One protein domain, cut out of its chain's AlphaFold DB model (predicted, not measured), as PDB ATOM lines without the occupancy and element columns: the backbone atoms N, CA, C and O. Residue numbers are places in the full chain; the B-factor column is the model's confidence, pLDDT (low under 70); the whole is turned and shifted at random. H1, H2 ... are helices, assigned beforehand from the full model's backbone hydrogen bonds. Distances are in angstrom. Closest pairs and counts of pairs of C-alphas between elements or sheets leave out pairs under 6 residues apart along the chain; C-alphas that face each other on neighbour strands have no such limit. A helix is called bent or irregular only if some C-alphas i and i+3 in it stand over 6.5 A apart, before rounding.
ATOM      1  N   ARG A 608      20.313  60.771  -9.469       93.12
ATOM      2  CA  ARG A 608      19.259  59.752  -9.622       93.12
ATOM      3  C   ARG A 608      19.864  58.366  -9.866       93.12
ATOM      4  O   ARG A 608      19.795  57.822 -10.969       93.12
ATOM      5  N   LYS A 609      20.441  57.773  -8.823       93.25
ATOM      6  CA  LYS A 609      21.285  56.563  -8.915       93.25
ATOM      7  C   LYS A 609      20.557  55.350  -9.481       93.25
ATOM      8  O   LYS A 609      21.137  54.647 -10.303       93.25
ATOM      9  N   GLY A 610      19.281  55.159  -9.130       92.25
ATOM     10  CA  GLY A 610      18.453  54.081  -9.681       92.25
ATOM     11  C   GLY A 610      18.246  54.158 -11.198       92.25
ATOM     12  O   GLY A 610      17.960  53.138 -11.811       92.25
ATOM     13  N   PHE A 611      18.449  55.330 -11.813       94.50
ATOM     14  CA  PHE A 611      18.468  55.513 -13.269       94.50
ATOM     15  C   PHE A 611      19.891  55.561 -13.832       94.50
ATOM     16  O   PHE A 611      20.137  55.041 -14.917       94.50
ATOM     17  N   TRP A 612      20.840  56.164 -13.110       95.94
ATOM     18  CA  TRP A 612      22.232  56.245 -13.554       95.94
ATOM     19  C   TRP A 612      22.868  54.859 -13.697       95.94
ATOM     20  O   TRP A 612      23.513  54.611 -14.706       95.94
ATOM     21  N   ILE A 613      22.656  53.950 -12.736       95.38
ATOM     22  CA  ILE A 613      23.239  52.596 -12.743       95.38
ATOM     23  C   ILE A 613      22.815  51.786 -13.980       95.38
ATOM     24  O   ILE A 613      23.708  51.343 -14.703       95.38
ATOM     25  N   PRO A 614      21.513  51.601 -14.289       95.38
ATOM     26  CA  PRO A 614      21.129  50.858 -15.486       95.38
ATOM     27  C   PRO A 614      21.569  51.563 -16.776       95.38
ATOM     28  O   PRO A 614      22.030  50.893 -17.695       95.38
ATOM     29  N   ILE A 615      21.522  52.901 -16.845       95.56
ATOM     30  CA  ILE A 615      22.023  53.643 -18.018       95.56
ATOM     31  C   ILE A 615      23.532  53.446 -18.194       95.56
ATOM     32  O   ILE A 615      23.996  53.276 -19.317       95.56
ATOM     33  N   TRP A 616      24.305  53.433 -17.108       95.38
ATOM     34  CA  TRP A 616      25.736  53.139 -17.139       95.38
ATOM     35  C   TRP A 616      26.013  51.722 -17.649       95.38
ATOM     36  O   TRP A 616      26.812  51.574 -18.573       95.38
ATOM     37  N   ILE A 617      25.308  50.711 -17.124       94.31
ATOM     38  CA  ILE A 617      25.407  49.319 -17.596       94.31
ATOM     39  C   ILE A 617      25.097  49.246 -19.093       94.31
ATOM     40  O   ILE A 617      25.866  48.663 -19.854       94.31
ATOM     41  N   PHE A 618      24.016  49.893 -19.533       93.81
ATOM     42  CA  PHE A 618      23.617  49.920 -20.936       93.81
ATOM     43  C   PHE A 618      24.642  50.615 -21.831       93.81
ATOM     44  O   PHE A 618      24.976  50.099 -22.889       93.81
ATOM     45  N   CYS A 619      25.183  51.761 -21.410       92.75
ATOM     46  CA  CYS A 619      26.218  52.476 -22.151       92.75
ATOM     47  C   CYS A 619      27.495  51.638 -22.307       92.75
ATOM     48  O   CYS A 619      28.066  51.599 -23.395       92.75
ATOM     49  N   VAL A 620      27.936  50.966 -21.239       90.44
ATOM     50  CA  VAL A 620      29.100  50.071 -21.282       90.44
ATOM     51  C   VAL A 620      28.840  48.884 -22.211       90.44
ATOM     52  O   VAL A 620      29.675  48.593 -23.065       90.44
ATOM     53  N   PHE A 621      27.673  48.246 -22.093       90.19
ATOM     54  CA  PHE A 621      27.245  47.150 -22.963       90.19
ATOM     55  C   PHE A 621      27.203  47.572 -24.441       90.19
ATOM     56  O   PHE A 621      27.825  46.930 -25.286       90.19
ATOM     57  N   LEU A 622      26.542  48.693 -24.744       90.81
ATOM     58  CA  LEU A 622      26.403  49.220 -26.099       90.81
ATOM     59  C   LEU A 622      27.765  49.536 -26.722       90.81
ATOM     60  O   LEU A 622      28.010  49.195 -27.876       90.81
ATOM     61  N   TYR A 623      28.669  50.162 -25.963       88.75
ATOM     62  CA  TYR A 623      30.005  50.458 -26.473       88.75
ATOM     63  C   TYR A 623      30.836  49.183 -26.660       88.75
ATOM     64  O   TYR A 623      31.552  49.065 -27.650       88.75
ATOM     65  N   GLY A 624      30.720  48.212 -25.747       86.38
ATOM     66  CA  GLY A 624      31.359  46.901 -25.880       86.38
ATOM     67  C   GLY A 624      30.968  46.177 -27.172       86.38
ATOM     68  O   GLY A 624      31.826  45.561 -27.795       86.38
ATOM     69  N   LEU A 625      29.713  46.311 -27.614       87.69
ATOM     70  CA  LEU A 625      29.265  45.826 -28.924       87.69
ATOM     71  C   LEU A 625      29.794  46.684 -30.082       87.69
ATOM     72  O   LEU A 625      30.237  46.141 -31.092       87.69
ATOM     73  N   TYR A 626      29.764  48.012 -29.936       89.00
ATOM     74  CA  TYR A 626      30.211  48.959 -30.961       89.00
ATOM     75  C   TYR A 626      31.687  48.749 -31.326       89.00
ATOM     76  O   TYR A 626      32.008  48.480 -32.479       89.00
ATOM     77  N   TYR A 627      32.582  48.832 -30.339       86.44
ATOM     78  CA  TYR A 627      34.019  48.617 -30.512       86.44
ATOM     79  C   TYR A 627      34.619  48.007 -29.227       86.44
ATOM     80  O   TYR A 627      34.905  48.746 -28.272       86.44
ATOM     81  N   PRO A 628      34.813  46.672 -29.168       83.69
ATOM     82  CA  PRO A 628      35.104  45.953 -27.926       83.69
ATOM     83  C   PRO A 628      36.297  46.475 -27.118       83.69
ATOM     84  O   PRO A 628      36.182  46.650 -25.905       83.69
ATOM     85  N   SER A 629      37.433  46.775 -27.756       78.00
ATOM     86  CA  SER A 629      38.657  47.172 -27.036       78.00
ATOM     87  C   SER A 629      38.503  48.508 -26.296       78.00
ATOM     88  O   SER A 629      38.890  48.632 -25.132       78.00
ATOM     89  N   TYR A 630      37.864  49.496 -26.922       82.75
ATOM     90  CA  TYR A 630      37.547  50.776 -26.282       82.75
ATOM     91  C   TYR A 630      36.413  50.629 -25.262       82.75
ATOM     92  O   TYR A 630      36.474  51.253 -24.203       82.75
ATOM     93  N   GLY A 631      35.416  49.779 -25.534       85.06
ATOM     94  CA  GLY A 631      34.321  49.491 -24.602       85.06
ATOM     95  C   GLY A 631      34.822  48.927 -23.274       85.06
ATOM     96  O   GLY A 631      34.441  49.421 -22.212       85.06
ATOM     97  N   VAL A 632      35.758  47.975 -23.322       83.81
ATOM     98  CA  VAL A 632      36.441  47.442 -22.131       83.81
ATOM     99  C   VAL A 632      37.210  48.542 -21.393       83.81
ATOM    100  O   VAL A 632      37.124  48.631 -20.169       83.81
ATOM    101  N   GLY A 633      37.907  49.428 -22.111       85.81
ATOM    102  CA  GLY A 633      38.600  50.562 -21.492       85.81
ATOM    103  C   GLY A 633      37.658  51.522 -20.762       85.81
ATOM    104  O   GLY A 633      37.934  51.919 -19.629       85.81
ATOM    105  N   ILE A 634      36.512  51.851 -21.368       87.94
ATOM    106  CA  ILE A 634      35.470  52.685 -20.748       87.94
ATOM    107  C   ILE A 634      34.883  51.987 -19.515       87.94
ATOM    108  O   ILE A 634      34.671  52.634 -18.485       87.94
ATOM    109  N   MET A 635      34.645  50.675 -19.591       89.94
ATOM    110  CA  MET A 635      34.172  49.871 -18.466       89.94
ATOM    111  C   MET A 635      35.145  49.954 -17.288       89.94
ATOM    112  O   MET A 635      34.761  50.410 -16.213       89.94
ATOM    113  N   ILE A 636      36.414  49.592 -17.499       91.69
ATOM    114  CA  ILE A 636      37.445  49.579 -16.450       91.69
ATOM    115  C   ILE A 636      37.596  50.964 -15.812       91.69
ATOM    116  O   ILE A 636      37.626  51.081 -14.586       91.69
ATOM    117  N   ALA A 637      37.620  52.020 -16.625       92.94
ATOM    118  CA  ALA A 637      37.755  53.386 -16.135       92.94
ATOM    119  C   ALA A 637      36.529  53.897 -15.356       92.94
ATOM    120  O   ALA A 637      36.667  54.767 -14.497       92.94
ATOM    121  N   SER A 638      35.329  53.373 -15.625       93.69
ATOM    122  CA  SER A 638      34.088  53.818 -14.974       93.69
ATOM    123  C   SER A 638      33.642  52.949 -13.789       93.69
ATOM    124  O   SER A 638      32.891  53.443 -12.943       93.69
ATOM    125  N   ILE A 639      34.139  51.708 -13.664       93.25
ATOM    126  CA  ILE A 639      33.806  50.772 -12.572       93.25
ATOM    127  C   ILE A 639      33.958  51.393 -11.174       93.25
ATOM    128  O   ILE A 639      33.011  51.280 -10.394       93.25
ATOM    129  N   PRO A 640      35.069  52.076 -10.817       93.31
ATOM    130  CA  PRO A 640      35.220  52.617  -9.467       93.31
ATOM    131  C   PRO A 640      34.105  53.596  -9.092       93.31
ATOM    132  O   PRO A 640      33.592  53.560  -7.972       93.31
ATOM    133  N   PHE A 641      33.676  54.436 -10.036       95.06
ATOM    134  CA  PHE A 641      32.550  55.335  -9.817       95.06
ATOM    135  C   PHE A 641      31.215  54.582  -9.772       95.06
ATOM    136  O   PHE A 641      30.387  54.887  -8.918       95.06
ATOM    137  N   GLY A 642      31.023  53.566 -10.619       94.25
ATOM    138  CA  GLY A 642      29.845  52.695 -10.579       94.25
ATOM    139  C   GLY A 642      29.664  51.992  -9.228       94.25
ATOM    140  O   GLY A 642      28.569  52.015  -8.664       94.25
ATOM    141  N   ILE A 643      30.748  51.467  -8.646       94.00
ATOM    142  CA  ILE A 643      30.753  50.863  -7.302       94.00
ATOM    143  C   ILE A 643      30.374  51.900  -6.240       94.00
ATOM    144  O   ILE A 643      29.560  51.616  -5.362       94.00
ATOM    145  N   ILE A 644      30.917  53.120  -6.325       93.06
ATOM    146  CA  ILE A 644      30.565  54.213  -5.407       93.06
ATOM    147  C   ILE A 644      29.076  54.566  -5.524       93.06
ATOM    148  O   ILE A 644      28.413  54.737  -4.501       93.06
ATOM    149  N   GLN A 645      28.535  54.647  -6.743       94.50
ATOM    150  CA  GLN A 645      27.115  54.918  -6.970       94.50
ATOM    151  C   GLN A 645      26.231  53.820  -6.377       94.50
ATOM    152  O   GLN A 645      25.290  54.133  -5.649       94.50
ATOM    153  N   LEU A 646      26.574  52.547  -6.596       94.19
ATOM    154  CA  LEU A 646      25.862  51.410  -6.013       94.19
ATOM    155  C   LEU A 646      25.917  51.428  -4.477       94.19
ATOM    156  O   LEU A 646      24.887  51.309  -3.812       94.19
ATOM    157  N   PHE A 647      27.099  51.652  -3.901       93.62
ATOM    158  CA  PHE A 647      27.279  51.752  -2.453       93.62
ATOM    159  C   PHE A 647      26.439  52.886  -1.851       93.62
ATOM    160  O   PHE A 647      25.746  52.689  -0.852       93.62
ATOM    161  N   LEU A 648      26.462  54.076  -2.461       91.50
ATOM    162  CA  LEU A 648      25.665  55.213  -2.003       91.50
ATOM    163  C   LEU A 648      24.161  54.967  -2.168       91.50
ATOM    164  O   LEU A 648      23.399  55.386  -1.299       91.50
ATOM    165  N   TYR A 649      23.742  54.286  -3.236       93.50
ATOM    166  CA  TYR A 649      22.347  53.931  -3.493       93.50
ATOM    167  C   TYR A 649      21.775  53.030  -2.392       93.50
ATOM    168  O   TYR A 649      20.714  53.324  -1.830       93.50
ATOM    169  N   ILE A 650      22.530  51.994  -2.017       93.38
ATOM    170  CA  ILE A 650      22.177  51.065  -0.937       93.38
ATOM    171  C   ILE A 650      22.213  51.784   0.414       93.38
ATOM    172  O   ILE A 650      21.234  51.750   1.161       93.38
ATOM    173  N   LYS A 651      23.309  52.495   0.717       91.19
ATOM    174  CA  LYS A 651      23.502  53.181   2.005       91.19
ATOM    175  C   LYS A 651      22.421  54.228   2.280       91.19
ATOM    176  O   LYS A 651      21.988  54.367   3.420       91.19
ATOM    177  N   LYS A 652      21.989  54.968   1.253       89.38
ATOM    178  CA  LYS A 652      20.931  55.986   1.365       89.38
ATOM    179  C   LYS A 652      19.515  55.420   1.233       89.38
ATOM    180  O   LYS A 652      18.564  56.182   1.373       89.38
ATOM    181  N   LYS A 653      19.369  54.114   0.976       92.12
ATOM    182  CA  LYS A 653      18.080  53.433   0.777       92.12
ATOM    183  C   LYS A 653      17.193  54.096  -0.293       92.12
ATOM    184  O   LYS A 653      15.969  54.087  -0.192       92.12
ATOM    185  N   GLU A 654      17.808  54.670  -1.333       91.38
ATOM    186  CA  GLU A 654      17.102  55.388  -2.410       91.38
ATOM    187  C   GLU A 654      16.196  54.445  -3.238       91.38
ATOM    188  O   GLU A 654      15.193  54.886  -3.800       91.38
ATOM    189  N   TYR A 655      16.471  53.135  -3.221       89.56
ATOM    190  CA  TYR A 655      15.686  52.108  -3.914       89.56
ATOM    191  C   TYR A 655      14.212  52.039  -3.493       89.56
ATOM    192  O   TYR A 655      13.358  51.806  -4.345       89.56
ATOM    193  N   PHE A 656      13.867  52.323  -2.229       89.88
ATOM    194  CA  PHE A 656      12.461  52.358  -1.794       89.88
ATOM    195  C   PHE A 656      11.641  53.441  -2.507       89.88
ATOM    196  O   PHE A 656      10.420  53.325  -2.620       89.88
ATOM    197  N   LYS A 657      12.300  54.513  -2.966       90.69
ATOM    198  CA  LYS A 657      11.656  55.590  -3.717       90.69
ATOM    199  C   LYS A 657      11.523  55.228  -5.193       90.69
ATOM    200  O   LYS A 657      10.461  55.445  -5.769       90.69
ATOM    201  N   ASP A 658      12.579  54.685  -5.788       91.19
ATOM    202  CA  ASP A 658      12.614  54.408  -7.227       91.19
ATOM    203  C   ASP A 658      11.702  53.243  -7.631       91.19
ATOM    204  O   ASP A 658      11.077  53.317  -8.681       91.19
ATOM    205  N   ILE A 659      11.527  52.239  -6.763       92.00
ATOM    206  CA  ILE A 659      10.569  51.130  -6.946       92.00
ATOM    207  C   ILE A 659       9.124  51.630  -7.125       92.00
ATOM    208  O   ILE A 659       8.307  50.959  -7.740       92.00
ATOM    209  N   LYS A 660       8.785  52.833  -6.643       92.12
ATOM    210  CA  LYS A 660       7.451  53.427  -6.855       92.12
ATOM    211  C   LYS A 660       7.293  54.094  -8.226       92.12
ATOM    212  O   LYS A 660       6.198  54.533  -8.566       92.12
ATOM    213  N   ASN A 661       8.371  54.240  -8.994       93.00
ATOM    214  CA  ASN A 661       8.375  54.938 -10.273       93.00
ATOM    215  C   ASN A 661       8.315  53.937 -11.434       93.00
ATOM    216  O   ASN A 661       9.261  53.190 -11.654       93.00
ATOM    217  N   ILE A 662       7.256  53.972 -12.247       92.31
ATOM    218  CA  ILE A 662       7.100  53.049 -13.384       92.31
ATOM    219  C   ILE A 662       8.260  53.124 -14.394       92.31
ATOM    220  O   ILE A 662       8.683  52.105 -14.941       92.31
ATOM    221  N   TYR A 663       8.849  54.311 -14.584       92.44
ATOM    222  CA  TYR A 663       9.984  54.496 -15.489       92.44
ATOM    223  C   TYR A 663      11.233  53.737 -15.029       92.44
ATOM    224  O   TYR A 663      12.075  53.406 -15.858       92.44
ATOM    225  N   PHE A 664      11.367  53.453 -13.729       93.56
ATOM    226  CA  PHE A 664      12.475  52.658 -13.202       93.56
ATOM    227  C   PHE A 664      12.442  51.237 -13.779       93.56
ATOM    228  O   PHE A 664      13.437  50.781 -14.340       93.56
ATOM    229  N   TYR A 665      11.281  50.578 -13.725       94.06
ATOM    230  CA  TYR A 665      11.100  49.241 -14.291       94.06
ATOM    231  C   TYR A 665      11.270  49.227 -15.803       94.06
ATOM    232  O   TYR A 665      11.930  48.337 -16.323       94.06
ATOM    233  N   PHE A 666      10.731  50.230 -16.501       94.06
ATOM    234  CA  PHE A 666      10.872  50.330 -17.952       94.06
ATOM    235  C   PHE A 666      12.344  50.423 -18.383       94.06
ATOM    236  O   PHE A 666      12.770  49.715 -19.292       94.06
ATOM    237  N   VAL A 667      13.143  51.244 -17.691       94.44
ATOM    238  CA  VAL A 667      14.582  51.358 -17.968       94.44
ATOM    239  C   VAL A 667      15.294  50.035 -17.691       94.44
ATOM    240  O   VAL A 667      16.020  49.558 -18.556       94.44
ATOM    241  N   TRP A 668      15.069  49.404 -16.535       95.31
ATOM    242  CA  TRP A 668      15.684  48.107 -16.229       95.31
ATOM    243  C   TRP A 668      15.272  47.003 -17.204       95.31
ATOM    244  O   TRP A 668      16.127  46.218 -17.607       95.31
ATOM    245  N   LEU A 669      14.005  46.971 -17.624       95.25
ATOM    246  CA  LEU A 669      13.502  46.024 -18.614       95.25
ATOM    247  C   LEU A 669      14.251  46.172 -19.937       95.25
ATOM    248  O   LEU A 669      14.725  45.171 -20.460       95.25
ATOM    249  N   ILE A 670      14.422  47.401 -20.440       94.25
ATOM    250  CA  ILE A 670      15.197  47.652 -21.665       94.25
ATOM    251  C   ILE A 670      16.623  47.123 -21.514       94.25
ATOM    252  O   ILE A 670      17.111  46.420 -22.399       94.25
ATOM    253  N   VAL A 671      17.296  47.428 -20.401       95.38
ATOM    254  CA  VAL A 671      18.695  47.023 -20.198       95.38
ATOM    255  C   VAL A 671      18.830  45.506 -20.113       95.38
ATOM    256  O   VAL A 671      19.651  44.925 -20.822       95.38
ATOM    257  N   ILE A 672      18.010  44.858 -19.285       94.94
ATOM    258  CA  ILE A 672      18.049  43.408 -19.080       94.94
ATOM    259  C   ILE A 672      17.661  42.678 -20.368       94.94
ATOM    260  O   ILE A 672      18.387  41.780 -20.785       94.94
ATOM    261  N   ALA A 673      16.580  43.091 -21.039       94.50
ATOM    262  CA  ALA A 673      16.164  42.497 -22.307       94.50
ATOM    263  C   ALA A 673      17.258  42.624 -23.375       94.50
ATOM    264  O   ALA A 673      17.584  41.633 -24.020       94.50
ATOM    265  N   SER A 674      17.889  43.798 -23.510       92.44
ATOM    266  CA  SER A 674      18.979  44.004 -24.481       92.44
ATOM    267  C   SER A 674      20.150  43.047 -24.244       92.44
ATOM    268  O   SER A 674      20.674  42.460 -25.193       92.44
ATOM    269  N   ILE A 675      20.548  42.870 -22.978       91.19
ATOM    270  CA  ILE A 675      21.655  41.987 -22.596       91.19
ATOM    271  C   ILE A 675      21.277  40.518 -22.810       91.19
ATOM    272  O   ILE A 675      22.073  39.783 -23.384       91.19
ATOM    273  N   ILE A 676      20.075  40.093 -22.398       92.50
ATOM    274  CA  ILE A 676      19.610  38.705 -22.552       92.50
ATOM    275  C   ILE A 676      19.517  38.327 -24.031       92.50
ATOM    276  O   ILE A 676      20.070  37.303 -24.428       92.50
ATOM    277  N   ILE A 677      18.887  39.170 -24.856       91.12
ATOM    278  CA  ILE A 677      18.760  38.943 -26.305       91.12
ATOM    279  C   ILE A 677      20.146  38.838 -26.957       91.12
ATOM    280  O   ILE A 677      20.354  38.035 -27.865       91.12
ATOM    281  N   SER A 678      21.116  39.606 -26.460       89.56
ATOM    282  CA  SER A 678      22.477  39.637 -27.001       89.56
ATOM    283  C   SER A 678      23.426  38.610 -26.372       89.56
ATOM    284  O   SER A 678      24.554  38.475 -26.841       89.56
ATOM    285  N   ALA A 679      23.020  37.870 -25.335       87.81
ATOM    286  CA  ALA A 679      23.909  36.976 -24.590       87.81
ATOM    287  C   ALA A 679      24.586  35.897 -25.464       87.81
ATOM    288  O   ALA A 679      25.804  35.733 -25.341       87.81
ATOM    289  N   PRO A 680      23.884  35.218 -26.401       88.56
ATOM    290  CA  PRO A 680      24.529  34.257 -27.298       88.56
ATOM    291  C   PRO A 680      25.603  34.906 -28.179       88.56
ATOM    292  O   PRO A 680      26.663  34.326 -28.407       88.56
ATOM    293  N   LEU A 681      25.351  36.131 -28.646       86.06
ATOM    294  CA  LEU A 681      26.290  36.896 -29.462       86.06
ATOM    295  C   LEU A 681      27.509  37.339 -28.642       86.06
ATOM    296  O   LEU A 681      28.640  37.204 -29.103       86.06
ATOM    297  N   LEU A 682      27.298  37.808 -27.408       84.12
ATOM    298  CA  LEU A 682      28.369  38.210 -26.495       84.12
ATOM    299  C   LEU A 682      29.336  37.060 -26.189       84.12
ATOM    300  O   LEU A 682      30.544  37.283 -26.158       84.12
ATOM    301  N   LEU A 683      28.830  35.839 -25.993       86.00
ATOM    302  CA  LEU A 683      29.675  34.660 -25.766       86.00
ATOM    303  C   LEU A 683      30.559  34.355 -26.980       86.00
ATOM    304  O   LEU A 683      31.747  34.073 -26.826       86.00
ATOM    305  N   LYS A 684      30.011  34.474 -28.194       84.94
ATOM    306  CA  LYS A 684      30.786  34.305 -29.431       84.94
ATOM    307  C   LYS A 684      31.845  35.395 -29.597       84.94
ATOM    308  O   LYS A 684      32.986  35.079 -29.920       84.94
ATOM    309  N   ILE A 685      31.495  36.653 -29.310       83.50
ATOM    310  CA  ILE A 685      32.440  37.781 -29.309       83.50
ATOM    311  C   ILE A 685      33.570  37.533 -28.308       83.50
ATOM    312  O   ILE A 685      34.736  37.725 -28.642       83.50
ATOM    313  N   LEU A 686      33.253  37.087 -27.090       83.25
ATOM    314  CA  LEU A 686      34.258  36.796 -26.070       83.25
ATOM    315  C   LEU A 686      35.210  35.685 -26.526       83.25
ATOM    316  O   LEU A 686      36.423  35.855 -26.426       83.25
ATOM    317  N   ASN A 687      34.678  34.588 -27.071       80.88
ATOM    318  CA  ASN A 687      35.492  33.507 -27.625       80.88
ATOM    319  C   ASN A 687      36.405  34.016 -28.746       80.88
ATOM    320  O   ASN A 687      37.596  33.713 -28.747       80.88
ATOM    321  N   TRP A 688      35.878  34.848 -29.646       79.12
ATOM    322  CA  TRP A 688      36.656  35.477 -30.711       79.12
ATOM    323  C   TRP A 688      37.780  36.372 -30.171       79.12
ATOM    324  O   TRP A 688      38.929  36.243 -30.586       79.12
ATOM    325  N   ILE A 689      37.490  37.232 -29.192       77.75
ATOM    326  CA  ILE A 689      38.498  38.089 -28.550       77.75
ATOM    327  C   ILE A 689      39.581  37.243 -27.874       77.75
ATOM    328  O   ILE A 689      40.761  37.555 -28.002       77.75
ATOM    329  N   LEU A 690      39.211  36.165 -27.176       78.69
ATOM    330  CA  LEU A 690      40.169  35.267 -26.525       78.69
ATOM    331  C   LEU A 690      41.057  34.524 -27.533       78.69
ATOM    332  O   LEU A 690      42.222  34.271 -27.227       78.69
ATOM    333  N   LEU A 691      40.538  34.200 -28.722       75.50
ATOM    334  CA  LEU A 691      41.330  33.641 -29.824       75.50
ATOM    335  C   LEU A 691      42.353  34.664 -30.351       75.50
ATOM    336  O   LEU A 691      43.520  34.319 -30.536       75.50
ATOM    337  N   GLN A 692      41.946  35.930 -30.500       72.69
ATOM    338  CA  GLN A 692      42.791  37.002 -31.047       72.69
ATOM    339  C   GLN A 692      43.763  37.631 -30.034       72.69
ATOM    340  O   GLN A 692      44.802  38.162 -30.422       72.69
ATOM    341  N   ALA A 693      43.489  37.554 -28.729       67.56
ATOM    342  CA  ALA A 693      44.290  38.213 -27.690       67.56
ATOM    343  C   ALA A 693      45.769  37.777 -27.663       67.56
ATOM    344  O   ALA A 693      46.636  38.534 -27.217       67.56
ATOM    345  N   GLY A 694      46.075  36.565 -28.141       60.75
ATOM    346  CA  GLY A 694      47.448  36.069 -28.266       60.75
ATOM    347  C   GLY A 694      48.282  36.816 -29.314       60.75
ATOM    348  O   GLY A 694      49.497  36.908 -29.150       60.75
ATOM    349  N   GLN A 695      47.643  37.377 -30.346       58.69
ATOM    350  CA  GLN A 695      48.290  38.116 -31.437       58.69
ATOM    351  C   GLN A 695      48.751  39.502 -30.957       58.69
ATOM    352  O   GLN A 695      49.896  39.904 -31.121       58.69
ATOM    353  N   THR A 696      47.913  40.224 -30.217       57.19
ATOM    354  CA  THR A 696      48.162  41.643 -29.905       57.19
ATOM    355  C   THR A 696      49.381  41.878 -28.998       57.19
ATOM    356  O   THR A 696      49.955  42.962 -28.993       57.19
ATOM    357  N   LYS A 697      49.809  40.873 -28.218       56.09
ATOM    358  CA  LYS A 697      50.884  41.027 -27.222       56.09
ATOM    359  C   LYS A 697      52.294  41.061 -27.822       56.09
ATOM    360  O   LYS A 697      53.160  41.685 -27.218       56.09
ATOM    361  N   TYR A 698      52.533  40.407 -28.960       54.22
ATOM    362  CA  TYR A 698      53.890  40.181 -29.489       54.22
ATOM    363  C   TYR A 698      54.130  40.761 -30.887       54.22
ATOM    364  O   TYR A 698      55.276  40.809 -31.324       54.22
ATOM    365  N   VAL A 699      53.075  41.183 -31.581       52.50
ATOM    366  CA  VAL A 699      53.013  40.942 -33.026       52.50
ATOM    367  C   VAL A 699      52.392  42.099 -33.817       52.50
ATOM    368  O   VAL A 699      52.917  42.468 -34.859       52.50
ATOM    369  N   ASP A 700      51.354  42.759 -33.288       52.47
ATOM    370  CA  ASP A 700      50.744  43.944 -33.928       52.47
ATOM    371  C   ASP A 700      51.556  45.231 -33.668       52.47
ATOM    372  O   ASP A 700      51.122  46.356 -33.946       52.47
TER     373      ASP A 700
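AT A GLANCE: This is residues 608 to 700 of the 1153 residues of an uncharacterized protein of Brachyspira aalborgi (UniProt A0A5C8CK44). H1 is the core, with H4a alongside it on one side and the bent H2 arching along another, and the small H3 joins H2b to H4a near the start of H1. H4, the longest helix, swings away at its bend, and residues 690 to 700 stick out as a tail. The printed part has 93 residues, with four named helices in the order H1, H2, H3, H4, which hold 81 of them, and no named strand; its class is all helix, and it is loose, with a radius of gyration of the C-alphas of 16.2 A and spans of 52 by 27 by 15 A.

HOW THE PARTS SIT: H4, residues 662 to 696, was assigned as one helix by its hydrogen bonds but is bent, C-alphas 677 and 680 being 7.5 A apart; its arms H4a, 662 to 677, and H4b, 680 to 696, stand at a steep tilt of 60 degrees. H4b is irregular, with C-alphas 691 and 694 6.8 A apart, and has a kink of 29 degrees near residue 690. H4a touches H1, residues 609 to 626, the same way at a shallow tilt of 25 degrees; the closest C-alphas, of Phe 618 and Val 671, are 5.8 A apart. H4b is near H1, with 6 pairs of C-alphas within 10 A. H2, residues 628 to 651, likewise one helix by its hydrogen bonds, is bent, with C-alphas 637 and 640 7.2 A apart, into arms H2a, 628 to 637, and H2b, 640 to 651, at a steep tilt of 53 degrees. H1 and H2a form a helical hairpin, at 29 degrees, in which H1 touches with residues 620 to 625 alone; the closest C-alphas, of Gly 624 and Gly 631, are 4.1 A apart. H1 touches H2b with residues 609 to 616 alone, opposite ways at a shallow tilt of 28 degrees; the closest C-alphas, of Lys 609 and Tyr 649, are 6.1 A apart. H3, residues 655 to 658, is close to but not clearly touching H1, the closest C-alphas, of Gly 610 and Asp 658, being 6.3 A apart. H2a and H2b are each apart from H4a. Each O i to N i+4 pair is within hydrogen-bond range in H2a, H2b and H4a, against 13 of 14 in H1 and 10 of 13 in H4b; H3 is too short for such a pair.

IN THESE COORDINATES: H1 begins at C-alpha 609 (21.285, 56.563, -8.915) and is 25.0 A long; H2a is 14.2 A, H2b 16.4 A, H3 5.1 A and H4a 22.4 A. H4b, 24.9 A long, ends at C-alpha 696 (48.162, 41.643, -29.905).

THE WHOLE: The C-alphas of Lys 660 and Val 699 are the two farthest apart, at 54.0 A. The printed part has no cut, and its three links are tight. Confidence is low, with pLDDT under 70, at residues 693 to 700.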